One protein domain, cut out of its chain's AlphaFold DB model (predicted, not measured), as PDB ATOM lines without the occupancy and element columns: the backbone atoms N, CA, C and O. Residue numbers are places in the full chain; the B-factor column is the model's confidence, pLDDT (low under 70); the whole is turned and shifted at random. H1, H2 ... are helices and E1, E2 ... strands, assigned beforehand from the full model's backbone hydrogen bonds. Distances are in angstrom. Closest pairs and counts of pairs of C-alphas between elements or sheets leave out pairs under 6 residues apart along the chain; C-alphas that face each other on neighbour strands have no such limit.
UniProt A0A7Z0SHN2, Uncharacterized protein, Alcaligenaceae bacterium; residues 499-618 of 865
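What this domain is: This is residues 499 to 618 of the 865 residues of an uncharacterized protein of Alcaligenaceae bacterium (UniProt A0A7Z0SHN2). Two antiparallel sheets, E4 E5 E1 E8 and E3 E2 E6, have helix H1 wedged between them at the E4 and E3 side, so that H1 is on one face of each. The short strand E7 bridges from the end of E6 towards the end of E1, and the strands of the two sheets stay apart from each other. The printed part has 120 residues, with one named helix and eight named strands in the order E1 E2 E3 H1 E4 E5 E6 E7 E8, and its class is mostly strand. It is compact, with a radius of gyration of the C-alphas of 14.0 A, and only just elongated, spanning 45 by 30 by 23 A.

Where its parts are: E1, residues 499 to 505, begins at C-alpha 499 (138.039, 199.851, 189.868) and is 19.9 A long. E2, residues 514 to 521, is 23.0 A long, and E3, residues 529 to 536, is 23.1 A long. H1, residues 546 to 557, begins at C-alpha 546 (150.175, 190.757, 211.732) and is 16.5 A long. E4 is residues 563 to 566, E5 residues 578 to 583, E6 residues 593 to 601, 22.5 A long, and E7 residues 604 to 606. E8, residues 612 to 617, is 16.1 A long and ends at C-alpha 617 (139.368, 204.452, 186.808).

How they stand to each other: In the first sheet E1 is an inner strand, antiparallel to E8 at 160 degrees, with N 501 and O 614 within hydrogen-bond range at 3.0 A. E5 is its other neighbour, with N 502 and O 581 at 2.8 A, and E4 and E5 form a hairpin with N 564 and O 582 at 2.8 A. In the twisted second sheet E2 and E3 form a hairpin, with N 518 and O 532 at 2.9 A, and E2 and E6 have N 517 and O 598 at 2.9 A. H1 and each sheet make two layers, a helix over strands. H1 lies over E3 at a height over the sheet of 6.2 A, the closest C-alphas being those of Tyr 534 and Ser 549, 5.1 A. Its height over the other sheet is 6.5 A, with the C-alphas of Ala 554 and Ala 565 of E4 the closest, 5.0 A. Every O i to N i+4 pair of H1 is within hydrogen-bond range. E7 pairs with no named strand, but residues 507 to 508 pair with it, antiparallel.

The domain as a whole: The C-alphas farthest apart are those of Phe 540 and Gly 587, 45.3 A. The printed part has no cut, and the link from E4 to E5 is long. The mean pLDDT of the printed part is 75.5, and 36 residues are under 70, among them residues 536 to 545 and 607 to 618.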
ATOM      1  N   ARG A 499     137.203 200.694 189.017       67.25
ATOM      2  CA  ARG A 499     138.039 199.851 189.868       67.25
ATOM      3  C   ARG A 499     138.108 200.446 191.272       67.25
ATOM      4  O   ARG A 499     138.942 201.317 191.556       67.25
ATOM      5  N   GLN A 500     137.242 199.968 192.163       75.69
ATOM      6  CA  GLN A 500     137.280 200.322 193.581       75.69
ATOM      7  C   GLN A 500     138.246 199.407 194.335       75.69
ATOM      8  O   GLN A 500     138.001 198.211 194.495       75.69
ATOM      9  N   VAL A 501     139.345 199.991 194.819       80.56
ATOM     10  CA  VAL A 501     140.323 199.304 195.663       80.56
ATOM     11  C   VAL A 501     140.237 199.851 197.082       80.56
ATOM     12  O   VAL A 501     140.342 201.053 197.318       80.56
ATOM     13  N   GLU A 502     140.095 198.965 198.055       83.62
ATOM     14  CA  GLU A 502     140.071 199.292 199.473       83.62
ATOM     15  C   GLU A 502     141.283 198.698 200.172       83.62
ATOM     16  O   GLU A 502     141.671 197.554 199.941       83.62
ATOM     17  N   GLN A 503     141.906 199.480 201.047       84.56
ATOM     18  CA  GLN A 503     143.012 199.006 201.867       84.56
ATOM     19  C   GLN A 503     142.709 199.191 203.341       84.56
ATOM     20  O   GLN A 503     142.276 200.258 203.785       84.56
ATOM     21  N   PHE A 504     143.005 198.154 204.116       82.19
ATOM     22  CA  PHE A 504     142.967 198.203 205.568       82.19
ATOM     23  C   PHE A 504     144.077 197.348 206.161       82.19
ATOM     24  O   PHE A 504     144.648 196.478 205.512       82.19
ATOM     25  N   VAL A 505     144.409 197.613 207.420       83.50
ATOM     26  CA  VAL A 505     145.475 196.903 208.128       83.50
ATOM     27  C   VAL A 505     144.860 195.966 209.159       83.50
ATOM     28  O   VAL A 505     143.939 196.364 209.878       83.50
ATOM     29  N   VAL A 506     145.393 194.752 209.274       82.69
ATOM     30  CA  VAL A 506     145.044 193.782 210.321       82.69
ATOM     31  C   VAL A 506     146.187 193.740 211.334       82.69
ATOM     32  O   VAL A 506     147.247 193.201 211.048       82.69
ATOM     33  N   ASN A 507     145.999 194.341 212.512       82.06
ATOM     34  CA  ASN A 507     147.008 194.351 213.580       82.06
ATOM     35  C   ASN A 507     146.526 193.521 214.772       82.06
ATOM     36  O   ASN A 507     145.578 193.912 215.468       82.06
ATOM     37  N   VAL A 508     147.226 192.433 215.061       77.12
ATOM     38  CA  VAL A 508     147.019 191.570 216.222       77.12
ATOM     39  C   VAL A 508     148.104 191.855 217.280       77.12
ATOM     40  O   VAL A 508     149.153 192.423 217.018       77.12
ATOM     41  N   GLY A 509     147.825 191.591 218.551       69.56
ATOM     42  CA  GLY A 509     148.641 192.000 219.699       69.56
ATOM     43  C   GLY A 509     150.059 191.416 219.756       69.56
ATOM     44  O   GLY A 509     150.442 190.514 219.028       69.56
ATOM     45  N   ASN A 510     150.865 191.889 220.708       63.66
ATOM     46  CA  ASN A 510     152.311 191.618 220.721       63.66
ATOM     47  C   ASN A 510     152.756 190.330 221.465       63.66
ATOM     48  O   ASN A 510     153.953 190.181 221.724       63.66
ATOM     49  N   SER A 511     151.858 189.414 221.873       62.00
ATOM     50  CA  SER A 511     152.280 188.163 222.546       62.00
ATOM     51  C   SER A 511     151.239 187.027 222.568       62.00
ATOM     52  O   SER A 511     150.138 187.232 223.080       62.00
ATOM     53  N   GLY A 512     151.644 185.808 222.176       65.25
ATOM     54  CA  GLY A 512     150.881 184.550 222.327       65.25
ATOM     55  C   GLY A 512     150.337 183.970 221.011       65.25
ATOM     56  O   GLY A 512     150.553 184.549 219.954       65.25
ATOM     57  N   THR A 513     149.647 182.821 221.071       69.88
ATOM     58  CA  THR A 513     148.773 182.355 219.972       69.88
ATOM     59  C   THR A 513     147.593 183.316 219.875       69.88
ATOM     60  O   THR A 513     146.988 183.626 220.907       69.88
ATOM     61  N   GLN A 514     147.297 183.798 218.670       74.50
ATOM     62  CA  GLN A 514     146.231 184.767 218.433       74.50
ATOM     63  C   GLN A 514     145.257 184.218 217.414       74.50
ATOM     64  O   GLN A 514     145.659 183.671 216.391       74.50
ATOM     65  N   ALA A 515     143.977 184.344 217.722       80.62
ATOM     66  CA  ALA A 515     142.916 183.928 216.830       80.62
ATOM     67  C   ALA A 515     141.670 184.751 217.113       80.62
ATOM     68  O   ALA A 515     141.463 185.230 218.236       80.62
ATOM     69  N   GLY A 516     140.822 184.883 216.109       84.25
ATOM     70  CA  GLY A 516     139.577 185.617 216.214       84.25
ATOM     71  C   GLY A 516     138.831 185.633 214.898       84.25
ATOM     72  O   GLY A 516     139.246 184.990 213.940       84.25
ATOM     73  N   ASN A 517     137.744 186.394 214.889       86.25
ATOM     74  CA  ASN A 517     136.909 186.598 213.719       86.25
ATOM     75  C   ASN A 517     136.748 188.100 213.460       86.25
ATOM     76  O   ASN A 517     136.564 188.884 214.405       86.25
ATOM     77  N   ILE A 518     136.841 188.494 212.193       85.50
ATOM     78  CA  ILE A 518     136.476 189.819 211.702       85.50
ATOM     79  C   ILE A 518     135.305 189.653 210.738       85.50
ATOM     80  O   ILE A 518     135.397 188.940 209.742       85.50
ATOM     81  N   VAL A 519     134.217 190.350 211.034       86.31
ATOM     82  CA  VAL A 519     132.994 190.361 210.242       86.31
ATOM     83  C   VAL A 519     132.913 191.678 209.490       86.31
ATOM     84  O   VAL A 519     132.845 192.746 210.108       86.31
ATOM     85  N   PHE A 520     132.897 191.582 208.169       87.75
ATOM     86  CA  PHE A 520     132.743 192.680 207.233       87.75
ATOM     87  C   PHE A 520     131.315 192.747 206.696       87.75
ATOM     88  O   PHE A 520     130.667 191.715 206.551       87.75
ATOM     89  N   THR A 521     130.833 193.948 206.395       86.44
ATOM     90  CA  THR A 521     129.493 194.208 205.855       86.44
ATOM     91  C   THR A 521     129.537 195.335 204.840       86.44
ATOM     92  O   THR A 521     130.215 196.334 205.069       86.44
ATOM     93  N   SER A 522     128.758 195.219 203.779       83.69
ATOM     94  CA  SER A 522     128.477 196.294 202.826       83.69
ATOM     95  C   SER A 522     127.101 196.022 202.221       83.69
ATOM     96  O   SER A 522     126.711 194.853 202.126       83.69
ATOM     97  N   GLY A 523     126.360 197.074 201.857       80.88
ATOM     98  CA  GLY A 523     125.095 196.935 201.137       80.88
ATOM     99  C   GLY A 523     125.248 196.229 199.787       80.88
ATOM    100  O   GLY A 523     124.281 195.646 199.311       80.88
ATOM    101  N   ASP A 524     126.466 196.202 199.238       81.56
ATOM    102  CA  ASP A 524     126.769 195.645 197.917       81.56
ATOM    103  C   ASP A 524     127.337 194.219 197.928       81.56
ATOM    104  O   ASP A 524     127.637 193.669 196.871       81.56
ATOM    105  N   LEU A 525     127.510 193.596 199.099       82.38
ATOM    106  CA  LEU A 525     127.868 192.176 199.158       82.38
ATOM    107  C   LEU A 525     126.633 191.323 198.867       82.38
ATOM    108  O   LEU A 525     125.616 191.474 199.545       82.38
ATOM    109  N   THR A 526     126.747 190.334 197.981       80.56
ATOM    110  CA  THR A 526     125.663 189.392 197.648       80.56
ATOM    111  C   THR A 526     125.152 188.654 198.897       80.56
ATOM    112  O   THR A 526     123.967 188.349 199.027       80.56
ATOM    113  N   GLY A 527     126.037 188.396 199.868       77.38
ATOM    114  CA  GLY A 527     125.686 187.821 201.173       77.38
ATOM    115  C   GLY A 527     125.408 188.842 202.285       77.38
ATOM    116  O   GLY A 527     125.141 188.440 203.419       77.38
ATOM    117  N   GLY A 528     125.550 190.145 202.014       80.94
ATOM    118  CA  GLY A 528     125.489 191.271 202.962       80.94
ATOM    119  C   GLY A 528     126.601 191.306 204.024       80.94
ATOM    120  O   GLY A 528     126.911 192.362 204.581       80.94
ATOM    121  N   VAL A 529     127.215 190.157 204.328       87.25
ATOM    122  CA  VAL A 529     128.202 189.968 205.394       87.25
ATOM    123  C   VAL A 529     129.243 188.923 204.983       87.25
ATOM    124  O   VAL A 529     128.880 187.846 204.517       87.25
ATOM    125  N   ILE A 530     130.527 189.178 205.250       87.12
ATOM    126  CA  ILE A 530     131.596 188.171 205.180       87.12
ATOM    127  C   ILE A 530     132.251 188.046 206.554       87.12
ATOM    128  O   ILE A 530     132.767 189.019 207.100       87.12
ATOM    129  N   ALA A 531     132.240 186.843 207.125       88.50
ATOM    130  CA  ALA A 531     132.980 186.530 208.341       88.50
ATOM    131  C   ALA A 531     134.318 185.888 207.970       88.50
ATOM    132  O   ALA A 531     134.346 184.934 207.199       88.50
ATOM    133  N   THR A 532     135.402 186.411 208.531       87.19
ATOM    134  CA  THR A 532     136.770 185.961 208.262       87.19
ATOM    135  C   THR A 532     137.398 185.480 209.556       87.19
ATOM    136  O   THR A 532     137.382 186.197 210.561       87.19
ATOM    137  N   ASP A 533     137.946 184.273 209.553       87.00
ATOM    138  CA  ASP A 533     138.652 183.731 210.706       87.00
ATOM    139  C   ASP A 533     140.157 183.912 210.485       87.00
ATOM    140  O   ASP A 533     140.705 183.532 209.457       87.00
ATOM    141  N   TYR A 534     140.861 184.458 211.476       84.56
ATOM    142  CA  TYR A 534     142.323 184.531 211.441       84.56
ATOM    143  C   TYR A 534     142.917 183.658 212.536       84.56
ATOM    144  O   TYR A 534     142.406 183.599 213.663       84.56
ATOM    145  N   SER A 535     144.023 182.981 212.228       77.25
ATOM    146  CA  SER A 535     144.721 182.166 213.214       77.25
ATOM    147  C   SER A 535     146.227 182.218 213.016       77.25
ATOM    148  O   SER A 535     146.781 181.715 212.043       77.25
ATOM    149  N   GLU A 536     146.922 182.768 214.005       69.25
ATOM    150  CA  GLU A 536     148.371 182.830 213.985       69.25
ATOM    151  C   GLU A 536     149.002 182.173 215.211       69.25
ATOM    152  O   GLU A 536     148.652 182.416 216.373       69.25
ATOM    153  N   ASN A 537     149.991 181.322 214.934       59.12
ATOM    154  CA  ASN A 537     150.767 180.621 215.939       59.12
ATOM    155  C   ASN A 537     152.187 181.190 215.916       59.12
ATOM    156  O   ASN A 537     152.986 180.811 215.062       59.12
ATOM    157  N   GLY A 538     152.483 182.111 216.840       54.59
ATOM    158  CA  GLY A 538     153.761 182.822 216.911       54.59
ATOM    159  C   GLY A 538     154.962 181.872 216.918       54.59
ATOM    160  O   GLY A 538     155.318 181.282 217.942       54.59
ATOM    161  N   GLY A 539     155.589 181.705 215.756       54.19
ATOM    162  CA  GLY A 539     156.827 180.958 215.607       54.19
ATOM    163  C   GLY A 539     157.996 181.774 216.153       54.19
ATOM    164  O   GLY A 539     158.140 182.949 215.849       54.19
ATOM    165  N   PHE A 540     158.880 181.139 216.924       51.97
ATOM    166  CA  PHE A 540     160.021 181.762 217.627       51.97
ATOM    167  C   PHE A 540     161.001 182.578 216.741       51.97
ATOM    168  O   PHE A 540     161.885 183.245 217.277       51.97
ATOM    169  N   PHE A 541     160.878 182.531 215.410       54.22
ATOM    170  CA  PHE A 541     161.776 183.197 214.459       54.22
ATOM    171  C   PHE A 541     161.100 184.222 213.533       54.22
ATOM    172  O   PHE A 541     161.809 184.796 212.709       54.22
ATOM    173  N   ASP A 542     159.796 184.485 213.670       55.22
ATOM    174  CA  ASP A 542     159.076 185.421 212.797       55.22
ATOM    175  C   ASP A 542     158.457 186.581 213.609       55.22
ATOM    176  O   ASP A 542     157.571 186.349 214.434       55.22
ATOM    177  N   PRO A 543     158.975 187.819 213.497       50.94
ATOM    178  CA  PRO A 543     158.563 188.924 214.355       50.94
ATOM    179  C   PRO A 543     157.314 189.694 213.892       50.94
ATOM    180  O   PRO A 543     156.919 190.608 214.613       50.94
ATOM    181  N   THR A 544     156.665 189.374 212.766       60.66
ATOM    182  CA  THR A 544     155.499 190.151 212.285       60.66
ATOM    183  C   THR A 544     154.222 189.313 212.259       60.66
ATOM    184  O   THR A 544     153.797 188.857 211.202       60.66
ATOM    185  N   HIS A 545     153.614 189.145 213.443       65.00
ATOM    186  CA  HIS A 545     152.395 188.345 213.688       65.00
ATOM    187  C   HIS A 545     151.135 188.871 212.968       65.00
ATOM    188  O   HIS A 545     150.061 188.270 212.949       65.00
ATOM    189  N   ASP A 546     151.251 190.072 212.424       70.50
ATOM    190  CA  ASP A 546     150.175 190.757 211.732       70.50
ATOM    191  C   ASP A 546     150.033 190.259 210.283       70.50
ATOM    192  O   ASP A 546     148.966 190.361 209.682       70.50
ATOM    193  N   ASN A 547     151.095 189.679 209.718       77.38
ATOM    194  CA  ASN A 547     151.178 189.367 208.294       77.38
ATOM    195  C   ASN A 547     150.410 188.092 207.910       77.38
ATOM    196  O   ASN A 547     149.755 188.054 206.871       77.38
ATOM    197  N   GLY A 548     150.484 187.034 208.717       78.56
ATOM    198  CA  GLY A 548     149.710 185.810 208.513       78.56
ATOM    199  C   GLY A 548     148.241 186.000 208.881       78.56
ATOM    200  O   GLY A 548     147.390 185.521 208.143       78.56
ATOM    201  N   SER A 549     147.937 186.795 209.913       84.38
ATOM    202  CA  SER A 549     146.550 187.173 210.231       84.38
ATOM    203  C   SER A 549     145.901 187.959 209.082       84.38
ATOM    204  O   SER A 549     144.773 187.669 208.694       84.38
ATOM    205  N   ALA A 550     146.622 188.916 208.486       84.56
ATOM    206  CA  ALA A 550     146.159 189.636 207.299       84.56
ATOM    207  C   ALA A 550     145.969 188.709 206.087       84.56
ATOM    208  O   ALA A 550     145.026 188.885 205.322       84.56
ATOM    209  N   ARG A 551     146.846 187.713 205.911       86.12
ATOM    210  CA  ARG A 551     146.727 186.727 204.829       86.12
ATOM    211  C   ARG A 551     145.479 185.860 204.978       86.12
ATOM    212  O   ARG A 551     144.816 185.618 203.980       86.12
ATOM    213  N   ASP A 552     145.179 185.396 206.188       86.94
ATOM    214  CA  ASP A 552     143.980 184.593 206.449       86.94
ATOM    215  C   ASP A 552     142.716 185.401 206.103       86.94
ATOM    216  O   ASP A 552     141.899 184.956 205.303       86.94
ATOM    217  N   VAL A 553     142.643 186.652 206.573       87.19
ATOM    218  CA  VAL A 553     141.548 187.584 206.248       87.19
ATOM    219  C   VAL A 553     141.440 187.841 204.743       87.19
ATOM    220  O   VAL A 553     140.339 187.845 204.198       87.19
ATOM    221  N   ALA A 554     142.564 188.048 204.052       88.06
ATOM    222  CA  ALA A 554     142.568 188.249 202.606       88.06
ATOM    223  C   ALA A 554     142.096 187.002 201.847       88.06
ATOM    224  O   ALA A 554     141.339 187.137 200.898       88.06
ATOM    225  N   ASN A 555     142.494 185.801 202.267       88.19
ATOM    226  CA  ASN A 555     142.046 184.562 201.630       88.19
ATOM    227  C   ASN A 555     140.535 184.357 201.781       88.19
ATOM    228  O   ASN A 555     139.890 183.949 200.818       88.19
ATOM    229  N   ASP A 556     139.983 184.651 202.960       88.38
ATOM    230  CA  ASP A 556     138.547 184.525 203.212       88.38
ATOM    231  C   ASP A 556     137.742 185.564 202.415       88.38
ATOM    232  O   ASP A 556     136.712 185.230 201.835       88.38
ATOM    233  N   LEU A 557     138.229 186.807 202.319       88.31
ATOM    234  CA  LEU A 557     137.611 187.829 201.464       88.31
ATOM    235  C   LEU A 557     137.710 187.469 199.975       88.31
ATOM    236  O   LEU A 557     136.731 187.621 199.258       88.31
ATOM    237  N   ASN A 558     138.847 186.929 199.527       88.50
ATOM    238  CA  ASN A 558     139.080 186.487 198.145       88.50
ATOM    239  C   ASN A 558     138.311 185.205 197.775       88.50
ATOM    240  O   ASN A 558     138.376 184.752 196.633       88.50
ATOM    241  N   ALA A 559     137.659 184.556 198.739       86.56
ATOM    242  CA  ALA A 559     136.759 183.440 198.478       86.56
ATOM    243  C   ALA A 559     135.328 183.907 198.156       86.56
ATOM    244  O   ALA A 559     134.513 183.087 197.729       86.56
ATOM    245  N   SER A 560     135.018 185.192 198.366       84.38
ATOM    246  CA  SER A 560     133.775 185.803 197.898       84.38
ATOM    247  C   SER A 560     133.803 185.956 196.379       84.38
ATOM    248  O   SER A 560     134.857 186.243 195.822       84.38
ATOM    249  N   ALA A 561     132.654 185.802 195.717       82.50
ATOM    250  CA  ALA A 561     132.534 186.161 194.301       82.50
ATOM    251  C   ALA A 561     132.724 187.678 194.130       82.50
ATOM    252  O   ALA A 561     133.546 188.108 193.343       82.50
ATOM    253  N   ASP A 562     132.107 188.471 195.010       82.31
ATOM    254  CA  ASP A 562     132.087 189.936 194.905       82.31
ATOM    255  C   ASP A 562     133.465 190.629 195.075       82.31
ATOM    256  O   ASP A 562     133.575 191.830 194.822       82.31
ATOM    257  N   LEU A 563     134.504 189.927 195.567       85.94
ATOM    258  CA  LEU A 563     135.779 190.522 195.998       85.94
ATOM    259  C   LEU A 563     137.013 189.704 195.577       85.94
ATOM    260  O   LEU A 563     137.098 188.500 195.792       85.94
ATOM    261  N   SER A 564     138.063 190.404 195.156       87.06
ATOM    262  CA  SER A 564     139.438 189.909 195.068       87.06
ATOM    263  C   SER A 564     140.280 190.559 196.165       87.06
ATOM    264  O   SER A 564     140.417 191.778 196.217       87.06
ATOM    265  N   ALA A 565     140.869 189.774 197.064       88.19
ATOM    266  CA  ALA A 565     141.627 190.295 198.197       88.19
ATOM    267  C   ALA A 565     143.028 189.686 198.292       88.19
ATOM    268  O   ALA A 565     143.259 188.501 198.066       88.19
ATOM    269  N   SER A 566     144.007 190.516 198.645       89.62
ATOM    270  CA  SER A 566     145.408 190.113 198.696       89.62
ATOM    271  C   SER A 566     146.193 190.846 199.777       89.62
ATOM    272  O   SER A 566     145.833 191.930 200.234       89.62
ATOM    273  N   VAL A 567     147.318 190.250 200.167       86.69
ATOM    274  CA  VAL A 567     148.350 190.890 200.988       86.69
ATOM    275  C   VAL A 567     149.671 190.926 200.214       86.69
ATOM    276  O   VAL A 567     149.990 189.954 199.518       86.69
ATOM    277  N   PRO A 568     150.483 191.995 200.335       82.69
ATOM    278  CA  PRO A 568     151.802 192.045 199.711       82.69
ATOM    279  C   PRO A 568     152.666 190.861 200.157       82.69
ATOM    280  O   PRO A 568     152.858 190.659 201.357       82.69
ATOM    281  N   ASN A 569     153.222 190.091 199.217       78.31
ATOM    282  CA  ASN A 569     154.041 188.918 199.524       78.31
ATOM    283  C   ASN A 569     155.278 188.790 198.612       78.31
ATOM    284  O   ASN A 569     155.344 189.382 197.536       78.31
ATOM    285  N   VAL A 570     156.278 188.025 199.063       69.44
ATOM    286  CA  VAL A 570     157.406 187.546 198.244       69.44
ATOM    287  C   VAL A 570     157.558 186.050 198.482       69.44
ATOM    288  O   VAL A 570     157.788 185.631 199.612       69.44
ATOM    289  N   LEU A 571     157.467 185.249 197.413       72.44
ATOM    290  CA  LEU A 571     157.500 183.779 197.485       72.44
ATOM    291  C   LEU A 571     156.444 183.214 198.463       72.44
ATOM    292  O   LEU A 571     156.769 182.350 199.273       72.44
ATOM    293  N   ASP A 572     155.218 183.748 198.425       67.44
ATOM    294  CA  ASP A 572     154.089 183.396 199.310       67.44
ATOM    295  C   ASP A 572     154.285 183.729 200.803       67.44
ATOM    296  O   ASP A 572     153.461 183.368 201.651       67.44
ATOM    297  N   PHE A 573     155.346 184.469 201.142       69.75
ATOM    298  CA  PHE A 573     155.537 185.028 202.478       69.75
ATOM    299  C   PHE A 573     154.972 186.450 202.540       69.75
ATOM    300  O   PHE A 573     155.487 187.324 201.832       69.75
ATOM    301  N   PRO A 574     153.937 186.712 203.361       74.44
ATOM    302  CA  PRO A 574     153.367 188.045 203.494       74.44
ATOM    303  C   PRO A 574     154.399 188.998 204.117       74.44
ATOM    304  O   PRO A 574     154.995 188.719 205.156       74.44
ATOM    305  N   LEU A 575     154.644 190.119 203.441       76.38
ATOM    306  CA  LEU A 575     155.645 191.130 203.801       76.38
ATOM    307  C   LEU A 575     155.078 192.259 204.665       76.38
ATOM    308  O   LEU A 575     155.841 193.068 205.195       76.38
ATOM    309  N   GLY A 576     153.758 192.322 204.794       80.06
ATOM    310  CA  GLY A 576     153.062 193.299 205.608       80.06
ATOM    311  C   GLY A 576     151.669 192.815 205.975       80.06
ATOM    312  O   GLY A 576     151.234 191.736 205.578       80.06
ATOM    313  N   ASN A 577     150.982 193.656 206.729       79.62
ATOM    314  CA  ASN A 577     149.689 193.383 207.334       79.62
ATOM    315  C   ASN A 577     148.547 194.215 206.735       79.62
ATOM    316  O   ASN A 577     147.461 194.301 207.306       79.62
ATOM    317  N   THR A 578     148.804 194.843 205.590       85.19
ATOM    318  CA  THR A 578     147.796 195.539 204.794       85.19
ATOM    319  C   THR A 578     147.104 194.543 203.877       85.19
ATOM    320  O   THR A 578     147.749 193.959 203.006       85.19
ATOM    321  N   VAL A 579     145.796 194.396 204.049       85.00
ATOM    322  CA  VAL A 579     144.907 193.723 203.104       85.00
ATOM    323  C   VAL A 579     144.468 194.748 202.064       85.00
ATOM    324  O   VAL A 579     144.048 195.851 202.411       85.00
ATOM    325  N   THR A 580     144.612 194.391 200.793       86.69
ATOM    326  CA  THR A 580     144.065 195.126 199.651       86.69
ATOM    327  C   THR A 580     142.904 194.319 199.100       86.69
ATOM    328  O   THR A 580     143.107 193.169 198.729       86.69
ATOM    329  N   VAL A 581     141.722 194.915 199.067       85.75
ATOM    330  CA  VAL A 581     140.493 194.351 198.516       85.75
ATOM    331  C   VAL A 581     140.146 195.117 197.251       85.75
ATOM    332  O   VAL A 581     140.264 196.336 197.204       85.75
ATOM    333  N   GLU A 582     139.734 194.400 196.229       85.00
ATOM    334  CA  GLU A 582     139.292 194.901 194.941       85.00
ATOM    335  C   GLU A 582     137.903 194.321 194.682       85.00
ATOM    336  O   GLU A 582     137.708 193.121 194.840       85.00
ATOM    337  N   TRP A 583     136.937 195.170 194.349       83.00
ATOM    338  CA  TRP A 583     135.571 194.741 194.041       83.00
ATOM    339  C   TRP A 583     135.463 194.196 192.608       83.00
ATOM    340  O   TRP A 583     136.112 194.726 191.703       83.00
ATOM    341  N   GLU A 584     134.634 193.170 192.402       69.44
ATOM    342  CA  GLU A 584     134.259 192.636 191.081       69.44
ATOM    343  C   GLU A 584     133.128 193.515 190.465       69.44
ATOM    344  O   GLU A 584     131.961 193.165 190.555       69.44
ATOM    345  N   ASP A 585     133.469 194.694 189.902       60.62
ATOM    346  CA  ASP A 585     132.650 195.578 189.007       60.62
ATOM    347  C   ASP A 585     131.272 196.161 189.442       60.62
ATOM    348  O   ASP A 585     130.641 195.711 190.395       60.62
ATOM    349  N   PHE A 586     130.650 197.188 188.812       58.72
ATOM    350  CA  PHE A 586     131.038 198.302 187.912       58.72
ATOM    351  C   PHE A 586     130.258 199.552 188.395       58.72
ATOM    352  O   PHE A 586     129.080 199.725 188.091       58.72
ATOM    353  N   GLY A 587     130.867 200.380 189.244       59.09
ATOM    354  CA  GLY A 587     130.229 201.546 189.874       59.09
ATOM    355  C   GLY A 587     130.809 201.808 191.265       59.09
ATOM    356  O   GLY A 587     131.535 200.971 191.800       59.09
ATOM    357  N   ALA A 588     130.538 202.971 191.863       65.19
ATOM    358  CA  ALA A 588     130.965 203.225 193.241       65.19
ATOM    359  C   ALA A 588     130.204 202.289 194.195       65.19
ATOM    360  O   ALA A 588     128.983 202.379 194.289       65.19
ATOM    361  N   LYS A 589     130.927 201.409 194.889       75.62
ATOM    362  CA  LYS A 589     130.378 200.482 195.884       75.62
ATOM    363  C   LYS A 589     130.428 201.096 197.276       75.62
ATOM    364  O   LYS A 589     131.366 201.822 197.632       75.62
ATOM    365  N   GLU A 590     129.449 200.764 198.100       80.00
ATOM    366  CA  GLU A 590     129.495 200.969 199.532       80.00
ATOM    367  C   GLU A 590     130.736 200.293 200.117       80.00
ATOM    368  O   GLU A 590     130.984 199.097 199.944       80.00
ATOM    369  N   GLN A 591     131.514 201.090 200.847       81.00
ATOM    370  CA  GLN A 591     132.761 200.660 201.462       81.00
ATOM    371  C   GLN A 591     132.558 199.432 202.360       81.00
ATOM    372  O   GLN A 591     131.584 199.353 203.117       81.00
ATOM    373  N   LEU A 592     133.518 198.506 202.346       82.19
ATOM    374  CA  LEU A 592     133.508 197.338 203.215       82.19
ATOM    375  C   LEU A 592     133.660 197.770 204.680       82.19
ATOM    376  O   LEU A 592     134.744 198.122 205.130       82.19
ATOM    377  N   ASN A 593     132.595 197.723 205.471       82.25
ATOM    378  CA  ASN A 593     132.624 198.134 206.872       82.25
ATOM    379  C   ASN A 593     132.940 196.964 207.800       82.25
ATOM    380  O   ASN A 593     132.420 195.866 207.643       82.25
ATOM    381  N   VAL A 594     133.736 197.209 208.840       82.88
ATOM    382  CA  VAL A 594     133.941 196.227 209.913       82.88
ATOM    383  C   VAL A 594     132.754 196.292 210.867       82.88
ATOM    384  O   VAL A 594     132.664 197.194 211.698       82.88
ATOM    385  N   PHE A 595     131.852 195.322 210.770       80.38
ATOM    386  CA  PHE A 595     130.698 195.213 211.658       80.38
ATOM    387  C   PHE A 595     131.087 194.699 213.044       80.38
ATOM    388  O   PHE A 595     130.607 195.199 214.062       80.38
ATOM    389  N   SER A 596     131.984 193.711 213.107       82.19
ATOM    390  CA  SER A 596     132.527 193.236 214.379       82.19
ATOM    391  C   SER A 596     133.937 192.678 214.228       82.19
ATOM    392  O   SER A 596     134.258 192.057 213.223       82.19
ATOM    393  N   ALA A 597     134.777 192.873 215.241       81.31
ATOM    394  CA  ALA A 597     136.108 192.282 215.313       81.31
ATOM    395  C   ALA A 597     136.319 191.727 216.725       81.31
ATOM    396  O   ALA A 597     136.453 192.485 217.689       81.31
ATOM    397  N   VAL A 598     136.302 190.400 216.865       80.00
ATOM    398  CA  VAL A 598     136.353 189.719 218.166       80.00
ATOM    399  C   VAL A 598     137.517 188.737 218.191       80.00
ATOM    400  O   VAL A 598     137.536 187.746 217.468       80.00
ATOM    401  N   ALA A 599     138.488 188.987 219.070       77.44
ATOM    402  CA  ALA A 599     139.555 188.031 219.346       77.44
ATOM    403  C   ALA A 599     139.029 186.897 220.244       77.44
ATOM    404  O   ALA A 599     138.510 187.146 221.333       77.44
ATOM    405  N   THR A 600     139.195 185.646 219.816       78.75
ATOM    406  CA  THR A 600     138.975 184.459 220.660       78.75
ATOM    407  C   THR A 600     140.187 184.186 221.557       78.75
ATOM    408  O   THR A 600     140.042 183.617 222.640       78.75
ATOM    409  N   SER A 601     141.378 184.650 221.156       73.12
ATOM    410  CA  SER A 601     142.590 184.716 221.981       73.12
ATOM    411  C   SER A 601     143.513 185.858 221.526       73.12
ATOM    412  O   SER A 601     143.600 186.147 220.337       73.12
ATOM    413  N   GLY A 602     144.203 186.519 222.467       70.06
ATOM    414  CA  GLY A 602     145.045 187.690 222.176       70.06
ATOM    415  C   GLY A 602     144.271 189.016 222.169       70.06
ATOM    416  O   GLY A 602     143.287 189.168 222.896       70.06
ATOM    417  N   THR A 603     144.736 189.992 221.386       71.25
ATOM    418  CA  THR A 603     144.056 191.287 221.178       71.25
ATOM    419  C   THR A 603     144.107 191.661 219.704       71.25
ATOM    420  O   THR A 603     145.160 191.514 219.102       71.25
ATOM    421  N   ILE A 604     143.036 192.223 219.149       74.12
ATOM    422  CA  ILE A 604     143.046 192.857 217.825       74.12
ATOM    423  C   ILE A 604     142.963 194.373 218.007       74.12
ATOM    424  O   ILE A 604     142.150 194.861 218.791       74.12
ATOM    425  N   SER A 605     143.853 195.116 217.356       70.31
ATOM    426  CA  SER A 605     143.906 196.585 217.435       70.31
ATOM    427  C   SER A 605     143.407 197.261 216.157       70.31
ATOM    428  O   SER A 605     142.923 198.393 216.219       70.31
ATOM    429  N   SER A 606     143.439 196.562 215.018       70.62
ATOM    430  CA  SER A 606     142.783 196.975 213.776       70.62
ATOM    431  C   SER A 606     142.363 195.749 212.949       70.62
ATOM    432  O   SER A 606     142.965 194.689 213.130       70.62
ATOM    433  N   PRO A 607     141.367 195.876 212.054       62.25
ATOM    434  CA  PRO A 607     140.710 197.118 211.635       62.25
ATOM    435  C   PRO A 607     139.615 197.546 212.636       62.25
ATOM    436  O   PRO A 607     138.659 196.819 212.863       62.25
ATOM    437  N   THR A 608     139.766 198.705 213.297       61.00
ATOM    438  CA  THR A 608     138.774 199.236 214.269       61.00
ATOM    439  C   THR A 608     138.054 200.497 213.774       61.00
ATOM    440  O   THR A 608     137.051 200.900 214.357       61.00
ATOM    441  N   SER A 609     138.556 201.115 212.702       55.72
ATOM    442  CA  SER A 609     137.911 202.068 211.776       55.72
ATOM    443  C   SER A 609     139.019 202.746 210.957       55.72
ATOM    444  O   SER A 609     140.085 203.045 211.496       55.72
ATOM    445  N   GLY A 610     138.790 202.964 209.659       55.91
ATOM    446  CA  GLY A 610     139.736 203.656 208.771       55.91
ATOM    447  C   GLY A 610     140.225 202.815 207.596       55.91
ATOM    448  O   GLY A 610     141.425 202.584 207.463       55.91
ATOM    449  N   LEU A 611     139.296 202.373 206.748       61.22
ATOM    450  CA  LEU A 611     139.626 201.889 205.413       61.22
ATOM    451  C   LEU A 611     139.977 203.086 204.525       61.22
ATOM    452  O   LEU A 611     139.254 204.085 204.490       61.22
ATOM    453  N   THR A 612     141.100 203.002 203.823       59.41
ATOM    454  CA  THR A 612     141.427 203.950 202.757       59.41
ATOM    455  C   THR A 612     140.884 203.393 201.452       59.41
ATOM    456  O   THR A 612     141.402 202.392 200.959       59.41
ATOM    457  N   THR A 613     139.854 204.036 200.906       58.91
ATOM    458  CA  THR A 613     139.347 203.738 199.562       58.91
ATOM    459  C   THR A 613     140.168 204.515 198.545       58.91
ATOM    460  O   THR A 613     140.264 205.742 198.613       58.91
ATOM    461  N   LEU A 614     140.764 203.798 197.602       58.50
ATOM    462  CA  LEU A 614     141.330 204.352 196.389       58.50
ATOM    463  C   LEU A 614     140.403 203.960 195.237       58.50
ATOM    464  O   LEU A 614     140.421 202.826 194.765       58.50
ATOM    465  N   ILE A 615     139.588 204.912 194.794       55.12
ATOM    466  CA  ILE A 615     138.824 204.760 193.557       55.12
ATOM    467  C   ILE A 615     139.764 205.149 192.420       55.12
ATOM    468  O   ILE A 615     140.221 206.291 192.341       55.12
ATOM    469  N   THR A 616     140.090 204.189 191.565       56.81
ATOM    470  CA  THR A 616     140.808 204.435 190.312       56.81
ATOM    471  C   THR A 616     139.883 204.114 189.152       56.81
ATOM    472  O   THR A 616     139.136 203.144 189.218       56.81
ATOM    473  N   ALA A 617     139.949 204.891 188.071       48.25
ATOM    474  CA  ALA A 617     139.368 204.452 186.808       48.25
ATOM    475  C   ALA A 617     140.045 203.130 186.411       48.25
ATOM    476  O   ALA A 617     141.278 203.053 186.382       48.25
ATOM    477  N   GLY A 618     139.273 202.078 186.175       48.41
ATOM    478  CA  GLY A 618     139.840 200.784 185.825       48.41
ATOM    479  C   GLY A 618     138.771 199.777 185.438       48.41
ATOM    480  O   GLY A 618     137.703 199.780 186.031       48.41
TER     481      GLY A 618